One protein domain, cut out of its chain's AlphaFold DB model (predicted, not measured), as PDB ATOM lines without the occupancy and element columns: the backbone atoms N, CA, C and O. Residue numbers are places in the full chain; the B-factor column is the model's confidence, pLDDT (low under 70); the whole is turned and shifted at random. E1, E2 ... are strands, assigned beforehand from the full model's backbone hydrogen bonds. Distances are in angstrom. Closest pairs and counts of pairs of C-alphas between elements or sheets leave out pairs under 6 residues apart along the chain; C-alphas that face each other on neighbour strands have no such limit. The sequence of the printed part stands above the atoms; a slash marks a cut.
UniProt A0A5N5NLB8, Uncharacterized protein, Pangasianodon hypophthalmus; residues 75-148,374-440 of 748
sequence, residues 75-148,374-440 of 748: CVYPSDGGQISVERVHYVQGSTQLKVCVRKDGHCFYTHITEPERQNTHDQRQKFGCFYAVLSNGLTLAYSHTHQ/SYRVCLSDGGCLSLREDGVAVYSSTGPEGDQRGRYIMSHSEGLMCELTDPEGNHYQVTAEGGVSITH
ATOM      1  N   CYS A  75     -38.570  44.618   6.441       90.25
ATOM      2  CA  CYS A  75     -38.316  43.355   7.138       90.25
ATOM      3  C   CYS A  75     -38.449  43.542   8.651       90.25
ATOM      4  O   CYS A  75     -37.944  44.522   9.198       90.25
ATOM      5  N   VAL A  76     -39.079  42.576   9.313       90.12
ATOM      6  CA  VAL A  76     -39.276  42.519  10.765       90.12
ATOM      7  C   VAL A  76     -38.844  41.148  11.281       90.12
ATOM      8  O   VAL A  76     -39.006  40.139  10.592       90.12
ATOM      9  N   TYR A  77     -38.304  41.123  12.495       91.00
ATOM     10  CA  TYR A  77     -37.742  39.942  13.147       91.00
ATOM     11  C   TYR A  77     -38.421  39.771  14.516       91.00
ATOM     12  O   TYR A  77     -38.119  40.540  15.430       91.00
ATOM     13  N   PRO A  78     -39.393  38.851  14.650       89.69
ATOM     14  CA  PRO A  78     -40.006  38.507  15.932       89.69
ATOM     15  C   PRO A  78     -39.036  37.759  16.862       89.69
ATOM     16  O   PRO A  78     -38.080  37.133  16.401       89.69
ATOM     17  N   SER A  79     -39.303  37.778  18.174       86.81
ATOM     18  CA  SER A  79     -38.429  37.162  19.196       86.81
ATOM     19  C   SER A  79     -38.283  35.633  19.096       86.81
ATOM     20  O   SER A  79     -37.355  35.059  19.659       86.81
ATOM     21  N   ASP A  80     -39.147  34.948  18.339       85.44
ATOM     22  CA  ASP A  80     -39.120  33.490  18.137       85.44
ATOM     23  C   ASP A  80     -38.132  33.007  17.049       85.44
ATOM     24  O   ASP A  80     -38.157  31.831  16.659       85.44
ATOM     25  N   GLY A  81     -37.294  33.906  16.522       84.81
ATOM     26  CA  GLY A  81     -36.338  33.627  15.446       84.81
ATOM     27  C   GLY A  81     -36.949  33.593  14.040       84.81
ATOM     28  O   GLY A  81     -36.295  33.130  13.101       84.81
ATOM     29  N   GLY A  82     -38.193  34.044  13.868       89.56
ATOM     30  CA  GLY A  82     -38.798  34.233  12.555       89.56
ATOM     31  C   GLY A  82     -38.286  35.465  11.797       89.56
ATOM     32  O   GLY A  82     -37.577  36.327  12.315       89.56
ATOM     33  N   GLN A  83     -38.701  35.576  10.537       93.31
ATOM     34  CA  GLN A  83     -38.535  36.775   9.715       93.31
ATOM     35  C   GLN A  83     -39.805  37.012   8.894       93.31
ATOM     36  O   GLN A  83     -40.223  36.142   8.131       93.31
ATOM     37  N   ILE A  84     -40.386  38.205   8.999       93.94
ATOM     38  CA  ILE A  84     -41.491  38.664   8.150       93.94
ATOM     39  C   ILE A  84     -40.926  39.720   7.202       93.94
ATOM     40  O   ILE A  84     -40.367  40.721   7.640       93.94
ATOM     41  N   SER A  85     -41.049  39.500   5.897       92.69
ATOM     42  CA  SER A  85     -40.549  40.403   4.855       92.69
ATOM     43  C   SER A  85     -41.669  40.796   3.898       92.69
ATOM     44  O   SER A  85     -42.482  39.959   3.512       92.69
ATOM     45  N   VAL A  86     -41.741  42.078   3.552       92.62
ATOM     46  CA  VAL A  86     -42.843  42.698   2.807       92.62
ATOM     47  C   VAL A  86     -42.256  43.453   1.623       92.62
ATOM     48  O   VAL A  86     -41.713  44.544   1.776       92.62
ATOM     49  N   GLU A  87     -42.357  42.860   0.436       89.94
ATOM     50  CA  GLU A  87     -41.931  43.448  -0.833       89.94
ATOM     51  C   GLU A  87     -43.150  44.058  -1.541       89.94
ATOM     52  O   GLU A  87     -44.100  43.350  -1.892       89.94
ATOM     53  N   ARG A  88     -43.121  45.372  -1.784       86.81
ATOM     54  CA  ARG A  88     -44.154  46.104  -2.529       86.81
ATOM     55  C   ARG A  88     -43.556  46.698  -3.799       86.81
ATOM     56  O   ARG A  88     -42.596  47.461  -3.741       86.81
ATOM     57  N   VAL A  89     -44.147  46.385  -4.949       84.38
ATOM     58  CA  VAL A  89     -43.684  46.838  -6.267       84.38
ATOM     59  C   VAL A  89     -44.814  47.570  -6.986       84.38
ATOM     60  O   VAL A  89     -45.846  46.987  -7.319       84.38
ATOM     61  N   HIS A  90     -44.618  48.865  -7.229       79.81
ATOM     62  CA  HIS A  90     -45.542  49.712  -7.978       79.81
ATOM     63  C   HIS A  90     -44.974  49.985  -9.373       79.81
ATOM     64  O   HIS A  90     -43.912  50.595  -9.519       79.81
ATOM     65  N   TYR A  91     -45.711  49.566 -10.397       75.94
ATOM     66  CA  TYR A  91     -45.468  49.932 -11.790       75.94
ATOM     67  C   TYR A  91     -46.290  51.190 -12.099       75.94
ATOM     68  O   TYR A  91     -47.476  51.226 -11.780       75.94
ATOM     69  N   VAL A  92     -45.690  52.242 -12.665       67.19
ATOM     70  CA  VAL A  92     -46.377  53.544 -12.861       67.19
ATOM     71  C   VAL A  92     -47.441  53.513 -13.976       67.19
ATOM     72  O   VAL A  92     -48.328  54.359 -14.000       67.19
ATOM     73  N   GLN A  93     -47.379  52.523 -14.870       63.62
ATOM     74  CA  GLN A  93     -48.380  52.232 -15.909       63.62
ATOM     75  C   GLN A  93     -48.782  50.751 -15.802       63.62
ATOM     76  O   GLN A  93     -48.404  49.939 -16.647       63.62
ATOM     77  N   GLY A  94     -49.394  50.360 -14.679       66.50
ATOM     78  CA  GLY A  94     -49.776  48.970 -14.432       66.50
ATOM     79  C   GLY A  94     -50.181  48.653 -12.991       66.50
ATOM     80  O   GLY A  94     -50.474  49.532 -12.181       66.50
ATOM     81  N   SER A  95     -50.203  47.356 -12.678       70.31
ATOM     82  CA  SER A  95     -50.607  46.808 -11.377       70.31
ATOM     83  C   SER A  95     -49.705  47.235 -10.214       70.31
ATOM     84  O   SER A  95     -48.502  47.433 -10.394       70.31
ATOM     85  N   THR A  96     -50.244  47.231  -8.991       78.25
ATOM     86  CA  THR A  96     -49.413  47.118  -7.777       78.25
ATOM     87  C   THR A  96     -49.314  45.651  -7.372       78.25
ATOM     88  O   THR A  96     -50.325  44.955  -7.292       78.25
ATOM     89  N   GLN A  97     -48.096  45.185  -7.112       84.50
ATOM     90  CA  GLN A  97     -47.815  43.850  -6.591       84.50
ATOM     91  C   GLN A  97     -47.346  43.962  -5.141       84.50
ATOM     92  O   GLN A  97     -46.496  44.795  -4.815       84.50
ATOM     93  N   LEU A  98     -47.898  43.118  -4.277       88.19
ATOM     94  CA  LEU A  98     -47.529  42.997  -2.875       88.19
ATOM     95  C   LEU A  98     -47.230  41.528  -2.566       88.19
ATOM     96  O   LEU A  98     -47.960  40.621  -2.974       88.19
ATOM     97  N   LYS A  99     -46.126  41.292  -1.866       90.94
ATOM     98  CA  LYS A  99     -45.621  39.969  -1.511       90.94
ATOM     99  C   LYS A  99     -45.172  40.007  -0.060       90.94
ATOM    100  O   LYS A  99     -44.221  40.708   0.272       90.94
ATOM    101  N   VAL A 100     -45.822  39.214   0.779       93.56
ATOM    102  CA  VAL A 100     -45.353  38.933   2.137       93.56
ATOM    103  C   VAL A 100     -44.669  37.570   2.126       93.56
ATOM    104  O   VAL A 100     -45.220  36.609   1.596       93.56
ATOM    105  N   CYS A 101     -43.463  37.484   2.676       94.88
ATOM    106  CA  CYS A 101     -42.726  36.245   2.892       94.88
ATOM    107  C   CYS A 101     -42.417  36.099   4.383       94.88
ATOM    108  O   CYS A 101     -41.685  36.908   4.956       94.88
ATOM    109  N   VAL A 102     -42.972  35.049   4.980       95.75
ATOM    110  CA  VAL A 102     -42.704  34.611   6.349       95.75
ATOM    111  C   VAL A 102     -41.687  33.480   6.291       95.75
ATOM    112  O   VAL A 102     -41.888  32.501   5.571       95.75
ATOM    113  N   ARG A 103     -40.608  33.581   7.062       95.06
ATOM    114  CA  ARG A 103     -39.622  32.512   7.235       95.06
ATOM    115  C   ARG A 103     -39.575  32.104   8.694       95.06
ATOM    116  O   ARG A 103     -39.396  32.960   9.556       95.06
ATOM    117  N   LYS A 104     -39.729  30.809   8.959       92.56
ATOM    118  CA  LYS A 104     -39.739  30.242  10.311       92.56
ATOM    119  C   LYS A 104     -39.331  28.771  10.233       92.56
ATOM    120  O   LYS A 104     -39.777  28.058   9.341       92.56
ATOM    121  N   ASP A 105     -38.422  28.345  11.108       90.31
ATOM    122  CA  ASP A 105     -37.924  26.961  11.233       90.31
ATOM    123  C   ASP A 105     -37.409  26.334   9.909       90.31
ATOM    124  O   ASP A 105     -37.499  25.132   9.667       90.31
ATOM    125  N   GLY A 106     -36.868  27.171   9.013       87.38
ATOM    126  CA  GLY A 106     -36.403  26.782   7.674       87.38
ATOM    127  C   GLY A 106     -37.498  26.704   6.600       87.38
ATOM    128  O   GLY A 106     -37.176  26.637   5.414       87.38
ATOM    129  N   HIS A 107     -38.774  26.772   6.982       93.25
ATOM    130  CA  HIS A 107     -39.903  26.925   6.066       93.25
ATOM    131  C   HIS A 107     -39.997  28.377   5.579       93.25
ATOM    132  O   HIS A 107     -39.731  29.318   6.328       93.25
ATOM    133  N   CYS A 108     -40.397  28.563   4.323       94.69
ATOM    134  CA  CYS A 108     -40.689  29.860   3.719       94.69
ATOM    135  C   CYS A 108     -42.132  29.853   3.198       94.69
ATOM    136  O   CYS A 108     -42.433  29.216   2.187       94.69
ATOM    137  N   PHE A 109     -43.021  30.566   3.882       95.50
ATOM    138  CA  PHE A 109     -44.407  30.787   3.478       95.50
ATOM    139  C   PHE A 109     -44.515  32.127   2.752       95.50
ATOM    140  O   PHE A 109     -43.802  33.082   3.073       95.50
ATOM    141  N   TYR A 110     -45.398  32.207   1.766       93.19
ATOM    142  CA  TYR A 110     -45.512  33.363   0.892       93.19
ATOM    143  C   TYR A 110     -46.969  33.656   0.544       93.19
ATOM    144  O   TYR A 110     -47.721  32.778   0.117       93.19
ATOM    145  N   THR A 111     -47.323  34.930   0.644       91.56
ATOM    146  CA  THR A 111     -48.656  35.451   0.361       91.56
ATOM    147  C   THR A 111     -48.518  36.568  -0.667       91.56
ATOM    148  O   THR A 111     -47.906  37.601  -0.388       91.56
ATOM    149  N   HIS A 112     -49.071  36.372  -1.861       88.00
ATOM    150  CA  HIS A 112     -49.121  37.394  -2.906       88.00
ATOM    151  C   HIS A 112     -50.505  38.031  -2.978       88.00
ATOM    152  O   HIS A 112     -51.511  37.327  -2.906       88.00
ATOM    153  N   ILE A 113     -50.541  39.340  -3.229       84.00
ATOM    154  CA  ILE A 113     -51.711  40.061  -3.734       84.00
ATOM    155  C   ILE A 113     -51.276  40.909  -4.934       84.00
ATOM    156  O   ILE A 113     -50.296  41.652  -4.865       84.00
ATOM    157  N   THR A 114     -52.017  40.814  -6.036       79.25
ATOM    158  CA  THR A 114     -51.890  41.714  -7.191       79.25
ATOM    159  C   THR A 114     -53.166  42.535  -7.340       79.25
ATOM    160  O   THR A 114     -54.261  41.980  -7.452       79.25
ATOM    161  N   GLU A 115     -53.023  43.860  -7.364       70.88
ATOM    162  CA  GLU A 115     -54.098  44.792  -7.710       70.88
ATOM    163  C   GLU A 115     -53.944  45.225  -9.180       70.88
ATOM    164  O   GLU A 115     -52.939  45.868  -9.508       70.88
ATOM    165  N   PRO A 116     -54.884  44.872 -10.081       59.47
ATOM    166  CA  PRO A 116     -54.827  45.267 -11.488       59.47
ATOM    167  C   PRO A 116     -55.070  46.774 -11.690       59.47
ATOM    168  O   PRO A 116     -55.584  47.474 -10.817       59.47
ATOM    169  N   GLU A 117     -54.685  47.283 -12.862       56.81
ATOM    170  CA  GLU A 117     -54.839  48.698 -13.219       56.81
ATOM    171  C   GLU A 117     -56.313  49.089 -13.451       56.81
ATOM    172  O   GLU A 117     -57.138  48.278 -13.874       56.81
ATOM    173  N   ARG A 118     -56.653  50.357 -13.185       54.09
ATOM    174  CA  ARG A 118     -58.014  50.886 -13.359       54.09
ATOM    175  C   ARG A 118     -58.380  51.000 -14.840       54.09
ATOM    176  O   ARG A 118     -57.885  51.894 -15.524       54.09
ATOM    177  N   GLN A 119     -59.330  50.194 -15.303       45.25
ATOM    178  CA  GLN A 119     -60.120  50.531 -16.492       45.25
ATOM    179  C   GLN A 119     -61.386  51.294 -16.074       45.25
ATOM    180  O   GLN A 119     -61.933  51.069 -14.997       45.25
ATOM    181  N   ASN A 120     -61.821  52.253 -16.897       43.41
ATOM    182  CA  ASN A 120     -62.881  53.206 -16.545       43.41
ATOM    183  C   ASN A 120     -64.300  52.645 -16.781       43.41
ATOM    184  O   ASN A 120     -65.054  53.177 -17.597       43.41
ATOM    185  N   THR A 121     -64.674  51.607 -16.033       41.53
ATOM    186  CA  THR A 121     -66.068  51.165 -15.831       41.53
ATOM    187  C   THR A 121     -66.349  50.931 -14.342       41.53
ATOM    188  O   THR A 121     -65.452  51.015 -13.506       41.53
ATOM    189  N   HIS A 122     -67.621  50.745 -13.977       43.53
ATOM    190  CA  HIS A 122     -68.104  50.782 -12.587       43.53
ATOM    191  C   HIS A 122     -67.928  49.430 -11.851       43.53
ATOM    192  O   HIS A 122     -68.778  49.009 -11.061       43.53
ATOM    193  N   ASP A 123     -66.825  48.739 -12.123       43.19
ATOM    194  CA  ASP A 123     -66.566  47.379 -11.654       43.19
ATOM    195  C   ASP A 123     -65.727  47.367 -10.365       43.19
ATOM    196  O   ASP A 123     -64.968  48.294 -10.062       43.19
ATOM    197  N   GLN A 124     -65.915  46.335  -9.541       45.38
ATOM    198  CA  GLN A 124     -65.347  46.283  -8.191       45.38
ATOM    199  C   GLN A 124     -63.839  45.979  -8.210       45.38
ATOM    200  O   GLN A 124     -63.329  45.321  -9.116       45.38
ATOM    201  N   ARG A 125     -63.107  46.418  -7.171       52.47
ATOM    202  CA  ARG A 125     -61.675  46.105  -7.000       52.47
ATOM    203  C   ARG A 125     -61.463  44.614  -6.700       52.47
ATOM    204  O   ARG A 125     -61.329  44.231  -5.538       52.47
ATOM    205  N   GLN A 126     -61.393  43.776  -7.728       53.84
ATOM    206  CA  GLN A 126     -61.047  42.366  -7.562       53.84
ATOM    207  C   GLN A 126     -59.530  42.238  -7.318       53.84
ATOM    208  O   GLN A 126     -58.724  42.349  -8.243       53.84
ATOM    209  N   LYS A 127     -59.128  42.064  -6.049       62.56
ATOM    210  CA  LYS A 127     -57.738  41.735  -5.687       62.56
ATOM    211  C   LYS A 127     -57.483  40.259  -6.017       62.56
ATOM    212  O   LYS A 127     -58.247  39.401  -5.582       62.56
ATOM    213  N   PHE A 128     -56.399  39.949  -6.728       68.88
ATOM    214  CA  PHE A 128     -56.012  38.561  -7.004       68.88
ATOM    215  C   PHE A 128     -54.949  38.110  -6.006       68.88
ATOM    216  O   PHE A 128     -53.799  38.550  -6.069       68.88
ATOM    217  N   GLY A 129     -55.357  37.256  -5.066       76.38
ATOM    218  CA  GLY A 129     -54.503  36.712  -4.014       76.38
ATOM    219  C   GLY A 129     -54.138  35.241  -4.234       76.38
ATOM    220  O   GLY A 129     -54.951  34.466  -4.740       76.38
ATOM    221  N   CYS A 130     -52.940  34.833  -3.812       84.50
ATOM    222  CA  CYS A 130     -52.576  33.417  -3.704       84.50
ATOM    223  C   CYS A 130     -51.582  33.156  -2.565       84.50
ATOM    224  O   CYS A 130     -50.858  34.054  -2.126       84.50
ATOM    225  N   PHE A 131     -51.542  31.904  -2.105       91.06
ATOM    226  CA  PHE A 131     -50.607  31.427  -1.091       91.06
ATOM    227  C   PHE A 131     -49.727  30.309  -1.661       91.06
ATOM    228  O   PHE A 131     -50.213  29.396  -2.334       91.06
ATOM    229  N   TYR A 132     -48.432  30.345  -1.361       92.69
ATOM    230  CA  TYR A 132     -47.527  29.232  -1.629       92.69
ATOM    231  C   TYR A 132     -46.509  29.074  -0.500       92.69
ATOM    232  O   TYR A 132     -46.232  30.009   0.248       92.69
ATOM    233  N   ALA A 133     -45.949  27.878  -0.355       94.94
ATOM    234  CA  ALA A 133     -44.931  27.597   0.646       94.94
ATOM    235  C   ALA A 133     -43.836  26.689   0.087       94.94
ATOM    236  O   ALA A 133     -44.092  25.820  -0.749       94.94
ATOM    237  N   VAL A 134     -42.623  26.881   0.589       95.06
ATOM    238  CA  VAL A 134     -41.480  25.987   0.410       95.06
ATOM    239  C   VAL A 134     -41.074  25.532   1.804       95.06
ATOM    240  O   VAL A 134     -40.624  26.338   2.616       95.06
ATOM    241  N   LEU A 135     -41.311  24.263   2.112       93.50
ATOM    242  CA  LEU A 135     -41.086  23.697   3.439       93.50
ATOM    243  C   LEU A 135     -39.603  23.346   3.642       93.50
ATOM    244  O   LEU A 135     -38.887  23.101   2.671       93.50
ATOM    245  N   SER A 136     -39.149  23.287   4.897       88.94
ATOM    246  CA  SER A 136     -37.757  23.001   5.291       88.94
ATOM    247  C   SER A 136     -37.234  21.677   4.718       88.94
ATOM    248  O   SER A 136     -36.070  21.575   4.329       88.94
ATOM    249  N   ASN A 137     -38.114  20.678   4.603       85.19
ATOM    250  CA  ASN A 137     -37.822  19.380   4.003       85.19
ATOM    251  C   ASN A 137     -37.710  19.435   2.462       85.19
ATOM    252  O   ASN A 137     -37.101  18.550   1.868       85.19
ATOM    253  N   GLY A 138     -38.247  20.471   1.808       87.31
ATOM    254  CA  GLY A 138     -38.204  20.684   0.357       87.31
ATOM    255  C   GLY A 138     -39.532  20.474  -0.379       87.31
ATOM    256  O   GLY A 138     -39.563  20.593  -1.606       87.31
ATOM    257  N   LEU A 139     -40.635  20.176   0.319       91.44
ATOM    258  CA  LEU A 139     -41.965  20.158  -0.303       91.44
ATOM    259  C   LEU A 139     -42.384  21.566  -0.742       91.44
ATOM    260  O   LEU A 139     -42.278  22.526   0.021       91.44
ATOM    261  N   THR A 140     -42.931  21.677  -1.953       94.44
ATOM    262  CA  THR A 140     -43.571  22.909  -2.434       94.44
ATOM    263  C   THR A 140     -45.087  22.771  -2.375       94.44
ATOM    264  O   THR A 140     -45.636  21.778  -2.852       94.44
ATOM    265  N   LEU A 141     -45.762  23.760  -1.791       94.81
ATOM    266  CA  LEU A 141     -47.218  23.840  -1.666       94.81
ATOM    267  C   LEU A 141     -47.715  25.060  -2.443       94.81
ATOM    268  O   LEU A 141     -47.153  26.142  -2.297       94.81
ATOM    269  N   ALA A 142     -48.783  24.912  -3.221       91.56
ATOM    270  CA  ALA A 142     -49.465  26.013  -3.894       91.56
ATOM    271  C   ALA A 142     -50.974  25.916  -3.647       91.56
ATOM    272  O   ALA A 142     -51.596  24.887  -3.926       91.56
ATOM    273  N   TYR A 143     -51.552  26.993  -3.118       86.81
ATOM    274  CA  TYR A 143     -52.953  27.094  -2.728       86.81
ATOM    275  C   TYR A 143     -53.552  28.354  -3.356       86.81
ATOM    276  O   TYR A 143     -53.143  29.480  -3.065       86.81
ATOM    277  N   SER A 144     -54.485  28.157  -4.283       71.38
ATOM    278  CA  SER A 144     -54.999  29.232  -5.135       71.38
ATOM    279  C   SER A 144     -56.500  29.101  -5.363       71.38
ATOM    280  O   SER A 144     -57.068  28.008  -5.311       71.38
ATOM    281  N   HIS A 145     -57.145  30.242  -5.594       62.66
ATOM    282  CA  HIS A 145     -58.560  30.308  -5.920       62.66
ATOM    283  C   HIS A 145     -58.742  30.192  -7.441       62.66
ATOM    284  O   HIS A 145     -58.334  31.074  -8.196       62.66
ATOM    285  N   THR A 146     -59.340  29.094  -7.898       48.16
ATOM    286  CA  THR A 146     -59.681  28.884  -9.311       48.16
ATOM    287  C   THR A 146     -60.980  29.616  -9.638       48.16
ATOM    288  O   THR A 146     -62.061  29.081  -9.408       48.16
ATOM    289  N   HIS A 147     -60.876  30.836 -10.169       43.16
ATOM    290  CA  HIS A 147     -62.037  31.600 -10.629       43.16
ATOM    291  C   HIS A 147     -62.686  30.901 -11.832       43.16
ATOM    292  O   HIS A 147     -62.097  30.829 -12.911       43.16
ATOM    293  N   GLN A 148     -63.900  30.389 -11.643       39.53
ATOM    294  CA  GLN A 148     -64.734  29.822 -12.697       39.53
ATOM    295  C   GLN A 148     -66.140  30.407 -12.536       39.53
ATOM    296  O   GLN A 148     -66.731  30.305 -11.468       39.53
ATOM    297  N   SER A 374     -60.509  22.304   3.351       90.19
ATOM    298  CA  SER A 374     -59.514  22.536   4.398       90.19
ATOM    299  C   SER A 374     -58.440  21.447   4.375       90.19
ATOM    300  O   SER A 374     -58.726  20.267   4.140       90.19
ATOM    301  N   TYR A 375     -57.197  21.853   4.625       94.38
ATOM    302  CA  TYR A 375     -56.014  20.997   4.582       94.38
ATOM    303  C   TYR A 375     -55.187  21.163   5.853       94.38
ATOM    304  O   TYR A 375     -55.137  22.247   6.434       94.38
ATOM    305  N   ARG A 376     -54.471  20.113   6.253       94.69
ATOM    306  CA  ARG A 376     -53.456  20.188   7.308       94.69
ATOM    307  C   ARG A 376     -52.230  19.379   6.917       94.69
ATOM    308  O   ARG A 376     -52.338  18.175   6.680       94.69
ATOM    309  N   VAL A 377     -51.090  20.058   6.882       95.25
ATOM    310  CA  VAL A 377     -49.754  19.493   6.694       95.25
ATOM    311  C   VAL A 377     -49.095  19.382   8.066       95.25
ATOM    312  O   VAL A 377     -48.778  20.405   8.672       95.25
ATOM    313  N   CYS A 378     -48.912  18.161   8.556       94.00
ATOM    314  CA  CYS A 378     -48.120  17.873   9.750       94.00
ATOM    315  C   CYS A 378     -46.724  17.441   9.301       94.00
ATOM    316  O   CYS A 378     -46.598  16.536   8.478       94.00
ATOM    317  N   LEU A 379     -45.690  18.096   9.816       90.94
ATOM    318  CA  LEU A 379     -44.299  17.918   9.412       90.94
ATOM    319  C   LEU A 379     -43.562  16.975  10.370       90.94
ATOM    320  O   LEU A 379     -43.905  16.861  11.546       90.94
ATOM    321  N   SER A 380     -42.502  16.333   9.878       83.69
ATOM    322  CA  SER A 380     -41.655  15.425  10.669       83.69
ATOM    323  C   SER A 380     -40.880  16.105  11.810       83.69
ATOM    324  O   SER A 380     -40.347  15.417  12.675       83.69
ATOM    325  N   ASP A 381     -40.790  17.439  11.798       81.12
ATOM    326  CA  ASP A 381     -40.163  18.270  12.837       81.12
ATOM    327  C   ASP A 381     -41.132  18.657  13.981       81.12
ATOM    328  O   ASP A 381     -40.696  19.211  14.987       81.12
ATOM    329  N   GLY A 382     -42.425  18.328  13.857       83.81
ATOM    330  CA  GLY A 382     -43.491  18.724  14.787       83.81
ATOM    331  C   GLY A 382     -44.282  19.963  14.345       83.81
ATOM    332  O   GLY A 382     -45.357  20.232  14.891       83.81
ATOM    333  N   GLY A 383     -43.809  20.678  13.320       89.62
ATOM    334  CA  GLY A 383     -44.503  21.817  12.737       89.62
ATOM    335  C   GLY A 383     -45.836  21.429  12.089       89.62
ATOM    336  O   GLY A 383     -46.022  20.327  11.567       89.62
ATOM    337  N   CYS A 384     -46.792  22.355  12.088       93.50
ATOM    338  CA  CYS A 384     -48.122  22.143  11.525       93.50
ATOM    339  C   CYS A 384     -48.580  23.375  10.742       93.50
ATOM    340  O   CYS A 384     -48.688  24.464  11.304       93.50
ATOM    341  N   LEU A 385     -48.893  23.194   9.456       95.12
ATOM    342  CA  LEU A 385     -49.528  24.197   8.601       95.12
ATOM    343  C   LEU A 385     -50.974  23.770   8.317       95.12
ATOM    344  O   LEU A 385     -51.209  22.763   7.650       95.12
ATOM    345  N   SER A 386     -51.950  24.546   8.784       93.94
ATOM    346  CA  SER A 386     -53.368  24.360   8.450       93.94
ATOM    347  C   SER A 386     -53.820  25.410   7.432       93.94
ATOM    348  O   SER A 386     -53.641  26.601   7.661       93.94
ATOM    349  N   LEU A 387     -54.419  24.976   6.322       92.44
ATOM    350  CA  LEU A 387     -55.038  25.835   5.308       92.44
ATOM    351  C   LEU A 387     -56.559  25.737   5.452       92.44
ATOM    352  O   LEU A 387     -57.123  24.642   5.363       92.44
ATOM    353  N   ARG A 388     -57.223  26.866   5.698       89.62
ATOM    354  CA  ARG A 388     -58.677  26.948   5.879       89.62
ATOM    355  C   ARG A 388     -59.389  27.365   4.588       89.62
ATOM    356  O   ARG A 388     -58.814  28.031   3.733       89.62
ATOM    357  N   GLU A 389     -60.658  26.975   4.474       83.12
ATOM    358  CA  GLU A 389     -61.548  27.222   3.322       83.12
ATOM    359  C   GLU A 389     -61.720  28.726   3.001       83.12
ATOM    360  O   GLU A 389     -61.772  29.133   1.835       83.12
ATOM    361  N   ASP A 390     -61.694  29.559   4.047       79.38
ATOM    362  CA  ASP A 390     -61.655  31.028   4.004       79.38
ATOM    363  C   ASP A 390     -60.427  31.600   3.252       79.38
ATOM    364  O   ASP A 390     -60.460  32.734   2.766       79.38
ATOM    365  N   GLY A 391     -59.371  30.806   3.052       80.50
ATOM    366  CA  GLY A 391     -58.117  31.201   2.412       80.50
ATOM    367  C   GLY A 391     -56.975  31.504   3.383       80.50
ATOM    368  O   GLY A 391     -55.881  31.843   2.922       80.50
ATOM    369  N   VAL A 392     -57.198  31.372   4.694       89.00
ATOM    370  CA  VAL A 392     -56.204  31.657   5.731       89.00
ATOM    371  C   VAL A 392     -55.334  30.431   6.004       89.00
ATOM    372  O   VAL A 392     -55.810  29.361   6.396       89.00
ATOM    373  N   ALA A 393     -54.029  30.612   5.847       92.94
ATOM    374  CA  ALA A 393     -52.998  29.685   6.278       92.94
ATOM    375  C   ALA A 393     -52.576  29.999   7.722       92.94
ATOM    376  O   ALA A 393     -52.385  31.159   8.078       92.94
ATOM    377  N   VAL A 394     -52.413  28.975   8.559       93.94
ATOM    378  CA  VAL A 394     -51.924  29.109   9.939       93.94
ATOM    379  C   VAL A 394     -50.796  28.112  10.166       93.94
ATOM    380  O   VAL A 394     -51.025  26.906  10.060       93.94
ATOM    381  N   TYR A 395     -49.597  28.604  10.477       94.50
ATOM    382  CA  TYR A 395     -48.440  27.786  10.846       94.50
ATOM    383  C   TYR A 395     -48.170  27.843  12.357       94.50
ATOM    384  O   TYR A 395     -48.300  28.899  12.975       94.50
ATOM    385  N   SER A 396     -47.777  26.707  12.933       92.00
ATOM    386  CA  SER A 396     -47.350  26.553  14.327       92.00
ATOM    387  C   SER A 396     -46.168  25.588  14.413       92.00
ATOM    388  O   SER A 396     -46.270  24.450  13.949       92.00
ATOM    389  N   SER A 397     -45.076  26.014  15.051       88.00
ATOM    390  CA  SER A 397     -43.874  25.201  15.296       88.00
ATOM    391  C   SER A 397     -44.106  24.050  16.284       88.00
ATOM    392  O   SER A 397     -43.378  23.064  16.272       88.00
ATOM    393  N   THR A 398     -45.111  24.171  17.158       80.06
ATOM    394  CA  THR A 398     -45.411  23.231  18.259       80.06
ATOM    395  C   THR A 398     -46.668  22.392  18.001       80.06
ATOM    396  O   THR A 398     -47.226  21.783  18.913       80.06
ATOM    397  N   GLY A 399     -47.126  22.341  16.749       71.62
ATOM    398  CA  GLY A 399     -48.300  21.571  16.350       71.62
ATOM    399  C   GLY A 399     -49.642  22.273  16.631       71.62
ATOM    400  O   GLY A 399     -49.686  23.472  16.916       71.62
ATOM    401  N   PRO A 400     -50.772  21.548  16.497       63.50
ATOM    402  CA  PRO A 400     -52.118  22.125  16.564       63.50
ATOM    403  C   PRO A 400     -52.638  22.389  17.989       63.50
ATOM    404  O   PRO A 400     -53.598  23.141  18.132       63.50
ATOM    405  N   GLU A 401     -52.032  21.785  19.016       62.34
ATOM    406  CA  GLU A 401     -52.370  21.983  20.441       62.34
ATOM    407  C   GLU A 401     -51.397  22.945  21.154       62.34
ATOM    408  O   GLU A 401     -51.432  23.080  22.375       62.34
ATOM    409  N   GLY A 402     -50.519  23.614  20.394       59.69
ATOM    410  CA  GLY A 402     -49.599  24.627  20.908       59.69
ATOM    411  C   GLY A 402     -50.299  25.883  21.444       59.69
ATOM    412  O   GLY A 402     -51.494  26.101  21.224       59.69
ATOM    413  N   ASP A 403     -49.528  26.730  22.133       62.62
ATOM    414  CA  ASP A 403     -49.997  28.036  22.609       62.62
ATOM    415  C   ASP A 403     -50.511  28.911  21.447       62.62
ATOM    416  O   ASP A 403     -50.206  28.700  20.270       62.62
ATOM    417  N   GLN A 404     -51.324  29.915  21.770       68.75
ATOM    418  CA  GLN A 404     -51.815  30.856  20.775       68.75
ATOM    419  C   GLN A 404     -50.716  31.795  20.251       68.75
ATOM    420  O   GLN A 404     -50.843  32.276  19.120       68.75
ATOM    421  N   ARG A 405     -49.660  32.009  21.053       74.69
ATOM    422  CA  ARG A 405     -48.417  32.724  20.712       74.69
ATOM    423  C   ARG A 405     -47.499  31.865  19.833       74.69
ATOM    424  O   ARG A 405     -47.550  30.641  19.881       74.69
ATOM    425  N   GLY A 406     -46.649  32.503  19.028       81.25
ATOM    426  CA  GLY A 406     -45.746  31.830  18.081       81.25
ATOM    427  C   GLY A 406     -46.449  31.222  16.858       81.25
ATOM    428  O   GLY A 406     -45.845  30.446  16.118       81.25
ATOM    429  N   ARG A 407     -47.731  31.549  16.635       89.81
ATOM    430  CA  ARG A 407     -48.502  31.095  15.469       89.81
ATOM    431  C   ARG A 407     -48.552  32.180  14.402       89.81
ATOM    432  O   ARG A 407     -48.990  33.295  14.669       89.81
ATOM    433  N   TYR A 408     -48.177  31.813  13.184       93.19
ATOM    434  CA  TYR A 408     -48.172  32.698  12.024       93.19
ATOM    435  C   TYR A 408     -49.473  32.526  11.250       93.19
ATOM    436  O   TYR A 408     -49.704  31.471  10.654       93.19
ATOM    437  N   ILE A 409     -50.316  33.552  11.254       93.31
ATOM    438  CA  ILE A 409     -51.584  33.595  10.522       93.31
ATOM    439  C   ILE A 409     -51.354  34.420   9.252       93.31
ATOM    440  O   ILE A 409     -50.814  35.519   9.311       93.31
ATOM    441  N   MET A 410     -51.719  33.885   8.089       93.44
ATOM    442  CA  MET A 410     -51.415  34.463   6.777       93.44
ATOM    443  C   MET A 410     -52.639  34.361   5.864       93.44
ATOM    444  O   MET A 410     -53.150  33.262   5.646       93.44
ATOM    445  N   SER A 411     -53.109  35.473   5.299       88.75
ATOM    446  CA  SER A 411     -54.345  35.516   4.501       88.75
ATOM    447  C   SER A 411     -54.156  36.276   3.190       88.75
ATOM    448  O   SER A 411     -53.413  37.246   3.111       88.75
ATOM    449  N   HIS A 412     -54.838  35.828   2.138       80.56
ATOM    450  CA  HIS A 412     -54.898  36.518   0.841       80.56
ATOM    451  C   HIS A 412     -56.336  36.848   0.406       80.56
ATOM    452  O   HIS A 412     -56.545  37.349  -0.698       80.56
ATOM    453  N   SER A 413     -57.314  36.550   1.270       72.00
ATOM    454  CA  SER A 413     -58.734  36.878   1.098       72.00
ATOM    455  C   SER A 413     -59.130  38.160   1.844       72.00
ATOM    456  O   SER A 413     -60.100  38.815   1.475       72.00
ATOM    457  N   GLU A 414     -58.415  38.491   2.922       72.06
ATOM    458  CA  GLU A 414     -58.797  39.510   3.907       72.06
ATOM    459  C   GLU A 414     -57.904  40.761   3.825       72.06
ATOM    460  O   GLU A 414     -56.906  40.803   3.106       72.06
ATOM    461  N   GLY A 415     -58.256  41.809   4.579       74.81
ATOM    462  CA  GLY A 415     -57.484  43.061   4.637       74.81
ATOM    463  C   GLY A 415     -56.140  42.964   5.377       74.81
ATOM    464  O   GLY A 415     -55.349  43.904   5.324       74.81
ATOM    465  N   LEU A 416     -55.876  41.842   6.049       84.94
ATOM    466  CA  LEU A 416     -54.666  41.564   6.821       84.94
ATOM    467  C   LEU A 416     -53.935  40.383   6.167       84.94
ATOM    468  O   LEU A 416     -54.506  39.309   6.031       84.94
ATOM    469  N   MET A 417     -52.691  40.582   5.727       88.25
ATOM    470  CA  MET A 417     -51.910  39.568   5.008       88.25
ATOM    471  C   MET A 417     -51.085  38.658   5.911       88.25
ATOM    472  O   MET A 417     -50.843  37.503   5.555       88.25
ATOM    473  N   CYS A 418     -50.628  39.180   7.047       92.19
ATOM    474  CA  CYS A 418     -49.901  38.427   8.060       92.19
ATOM    475  C   CYS A 418     -50.206  38.987   9.451       92.19
ATOM    476  O   CYS A 418     -50.258  40.204   9.631       92.19
ATOM    477  N   GLU A 419     -50.357  38.088  10.416       93.44
ATOM    478  CA  GLU A 419     -50.581  38.362  11.831       93.44
ATOM    479  C   GLU A 419     -49.766  37.361  12.664       93.44
ATOM    480  O   GLU A 419     -49.728  36.164  12.360       93.44
ATOM    481  N   LEU A 420     -49.094  37.854  13.702       92.88
ATOM    482  CA  LEU A 420     -48.329  37.057  14.661       92.88
ATOM    483  C   LEU A 420     -48.374  37.740  16.028       92.88
ATOM    484  O   LEU A 420     -48.135  38.940  16.120       92.88
ATOM    485  N   THR A 421     -48.563  36.965  17.093       90.88
ATOM    486  CA  THR A 421     -48.145  37.362  18.447       90.88
ATOM    487  C   THR A 421     -46.982  36.474  18.846       90.88
ATOM    488  O   THR A 421     -47.115  35.249  18.802       90.88
ATOM    489  N   ASP A 422     -45.845  37.059  19.203       88.00
ATOM    490  CA  ASP A 422     -44.650  36.308  19.592       88.00
ATOM    491  C   ASP A 422     -44.718  35.818  21.064       88.00
ATOM    492  O   ASP A 422     -45.705  36.083  21.765       88.00
ATOM    493  N   PRO A 423     -43.728  35.044  21.553       83.88
ATOM    494  CA  PRO A 423     -43.715  34.556  22.932       83.88
ATOM    495  C   PRO A 423     -43.688  35.668  23.989       83.88
ATOM    496  O   PRO A 423     -44.327  35.515  25.030       83.88
ATOM    497  N   GLU A 424     -43.000  36.781  23.722       82.31
ATOM    498  CA  GLU A 424     -42.912  37.943  24.619       82.31
ATOM    499  C   GLU A 424     -44.271  38.655  24.755       82.31
ATOM    500  O   GLU A 424     -44.654  39.074  25.849       82.31
ATOM    501  N   GLY A 425     -45.055  38.685  23.676       82.25
ATOM    502  CA  GLY A 425     -46.349  39.365  23.588       82.25
ATOM    503  C   GLY A 425     -46.370  40.498  22.562       82.25
ATOM    504  O   GLY A 425     -47.418  41.116  22.369       82.25
ATOM    505  N   ASN A 426     -45.255  40.748  21.867       89.12
ATOM    506  CA  ASN A 426     -45.208  41.688  20.756       89.12
ATOM    507  C   ASN A 426     -46.118  41.173  19.636       89.12
ATOM    508  O   ASN A 426     -46.027  40.015  19.213       89.12
ATOM    509  N   HIS A 427     -47.002  42.038  19.152       90.19
ATOM    510  CA  HIS A 427     -47.968  41.693  18.120       90.19
ATOM    511  C   HIS A 427     -47.643  42.423  16.813       90.19
ATOM    512  O   HIS A 427     -47.454  43.640  16.788       90.19
ATOM    513  N   TYR A 428     -47.561  41.654  15.731       92.56
ATOM    514  CA  TYR A 428     -47.084  42.056  14.415       92.56
ATOM    515  C   TYR A 428     -48.203  41.894  13.391       92.56
ATOM    516  O   TYR A 428     -48.784  40.815  13.266       92.56
ATOM    517  N   GLN A 429     -48.470  42.947  12.621       92.94
ATOM    518  CA  GLN A 429     -49.497  42.967  11.580       92.94
ATOM    519  C   GLN A 429     -48.943  43.522  10.264       92.94
ATOM    520  O   GLN A 429     -48.165  44.478  10.254       92.94
ATOM    521  N   VAL A 430     -49.379  42.936   9.144       91.69
ATOM    522  CA  VAL A 430     -49.090  43.411   7.782       91.69
ATOM    523  C   VAL A 430     -50.394  43.538   6.999       91.69
ATOM    524  O   VAL A 430     -51.055  42.530   6.757       91.69
ATOM    525  N   THR A 431     -50.777  44.745   6.577       89.06
ATOM    526  CA  THR A 431     -52.035  44.982   5.842       89.06
ATOM    527  C   THR A 431     -51.932  44.631   4.353       89.06
ATOM    528  O   THR A 431     -50.840  44.539   3.787       89.06
ATOM    529  N   ALA A 432     -53.076  44.508   3.678       81.88
ATOM    530  CA  ALA A 432     -53.178  44.286   2.231       81.88
ATOM    531  C   ALA A 432     -52.736  45.482   1.354       81.88
ATOM    532  O   ALA A 432     -52.838  45.418   0.127       81.88
ATOM    533  N   GLU A 433     -52.237  46.561   1.964       81.81
ATOM    534  CA  GLU A 433     -51.568  47.703   1.326       81.81
ATOM    535  C   GLU A 433     -50.038  47.650   1.527       81.81
ATOM    536  O   GLU A 433     -49.307  48.488   0.992       81.81
ATOM    537  N   GLY A 434     -49.543  46.678   2.300       79.75
ATOM    538  CA  GLY A 434     -48.142  46.551   2.700       79.75
ATOM    539  C   GLY A 434     -47.757  47.449   3.876       79.75
ATOM    540  O   GLY A 434     -46.572  47.696   4.073       79.75
ATOM    541  N   GLY A 435     -48.732  47.967   4.632       85.12
ATOM    542  CA  GLY A 435     -48.462  48.666   5.887       85.12
ATOM    543  C   GLY A 435     -48.053  47.667   6.965       85.12
ATOM    544  O   GLY A 435     -48.732  46.659   7.142       85.12
ATOM    545  N   VAL A 436     -46.959  47.942   7.674       88.69
ATOM    546  CA  VAL A 436     -46.450  47.105   8.769       88.69
ATOM    547  C   VAL A 436     -46.655  47.838  10.090       88.69
ATOM    548  O   VAL A 436     -46.259  48.997  10.219       88.69
ATOM    549  N   SER A 437     -47.251  47.171  11.077       88.88
ATOM    550  CA  SER A 437     -47.414  47.699  12.434       88.88
ATOM    551  C   SER A 437     -46.984  46.684  13.486       88.88
ATOM    552  O   SER A 437     -47.252  45.488  13.369       88.88
ATOM    553  N   ILE A 438     -46.320  47.191  14.524       90.12
ATOM    554  CA  ILE A 438     -45.851  46.436  15.684       90.12
ATOM    555  C   ILE A 438     -46.460  47.102  16.916       90.12
ATOM    556  O   ILE A 438     -46.304  48.310  17.100       90.12
ATOM    557  N   THR A 439     -47.159  46.334  17.743       87.94
ATOM    558  CA  THR A 439     -47.677  46.789  19.037       87.94
ATOM    559  C   THR A 439     -47.051  45.950  20.139       87.94
ATOM    560  O   THR A 439     -47.326  44.753  20.248       87.94
ATOM    561  N   HIS A 440     -46.203  46.585  20.942       82.44
ATOM    562  CA  HIS A 440     -45.621  45.995  22.142       82.44
ATOM    563  C   HIS A 440     -46.666  45.977  23.266       82.44
ATOM    564  O   HIS A 440     -47.457  46.912  23.396       82.44
TER     565      HIS A 440
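Overview. This is residues 75 to 148 and 374 to 440 of the 748 residues of an uncharacterized protein of Pangasianodon hypophthalmus (UniProt A0A5N5NLB8). Two antiparallel sheets lie face to face as a sandwich, seven mostly short strands, E6 to E12, over five mostly longer ones, E1 to E5. Each sheet is a meander, and residues 119 to 124, in the loop between E3 and E4, stick out at one end. The printed part has 141 residues, with no named helix and twelve named strands in the order E1 to E12; the class is all strand, though the strands hold 70 of the 141 residues, under half. It is compact, with a radius of gyration of the C-alphas of 15.7 A and spans of 50 by 36 by 23 A.

Along the chain. Find C-alpha 375 at (-56.014, 20.997, 4.582), where E6 begins its run over residues 375 to 378. From there read E7, 384 to 387; E8, 393 to 396; E9, 407 to 410; E10, 416 to 421, 14.0 A long; E11, 427 to 431, 13.3 A; and E12, 436 to 439, which ends at C-alpha 439, (-47.677, 46.789, 19.037). Now go to C-alpha 83 at (-38.535, 36.775, 9.715), where E1, residues 83 to 91, begins its 26.1 A. E2, 96 to 104, measures 26.6 A; E3, 107 to 115, 26.7 A; E4, 128 to 134, 20.6 A; and E5, 140 to 144, 13.3 A.

Arrangement. Look first at the sheet with order E6 - E7 - E8 - E9 - E10 - E11 - E12, whose edge strands are E6 and E12. In the hairpin E8 and E9, antiparallel at 165 degrees, N 393 and O 410 are 2.8 A apart, within hydrogen-bond range. In the hairpin E10 and E11, antiparallel at 175 degrees, N 430 and O 418 are 2.9 A apart. The other sheet, E1 - E2 - E3 - E4 - E5, is twisted, with edge strands E1 and E5. In its hairpin E2 and E3, antiparallel at 167 degrees, N 109 and O 102 are 2.8 A apart. The facing parts of the sheets are 9.9 A centre to centre, with strands at 24 degrees. Between E3 and E10 the closest C-alphas, those of Thr 111 and Met 417, are 7.0 A apart. E1 and E11 are near each other, while E5 and E6 are apart.

Size, cuts and confidence. The farthest C-alphas, those of Asn 120 and Ser 380, are 51.2 A apart. Residues 149 to 373 are not printed, and C-alphas 148 and 374 are 19.3 A apart across this cut. The link E3 to E4, 12 residues, is long. Look for pLDDT under 70 at residues 92 to 94, 116 to 128, 145 to 148 and 400 to 404; the mean of the printed part is 82.0.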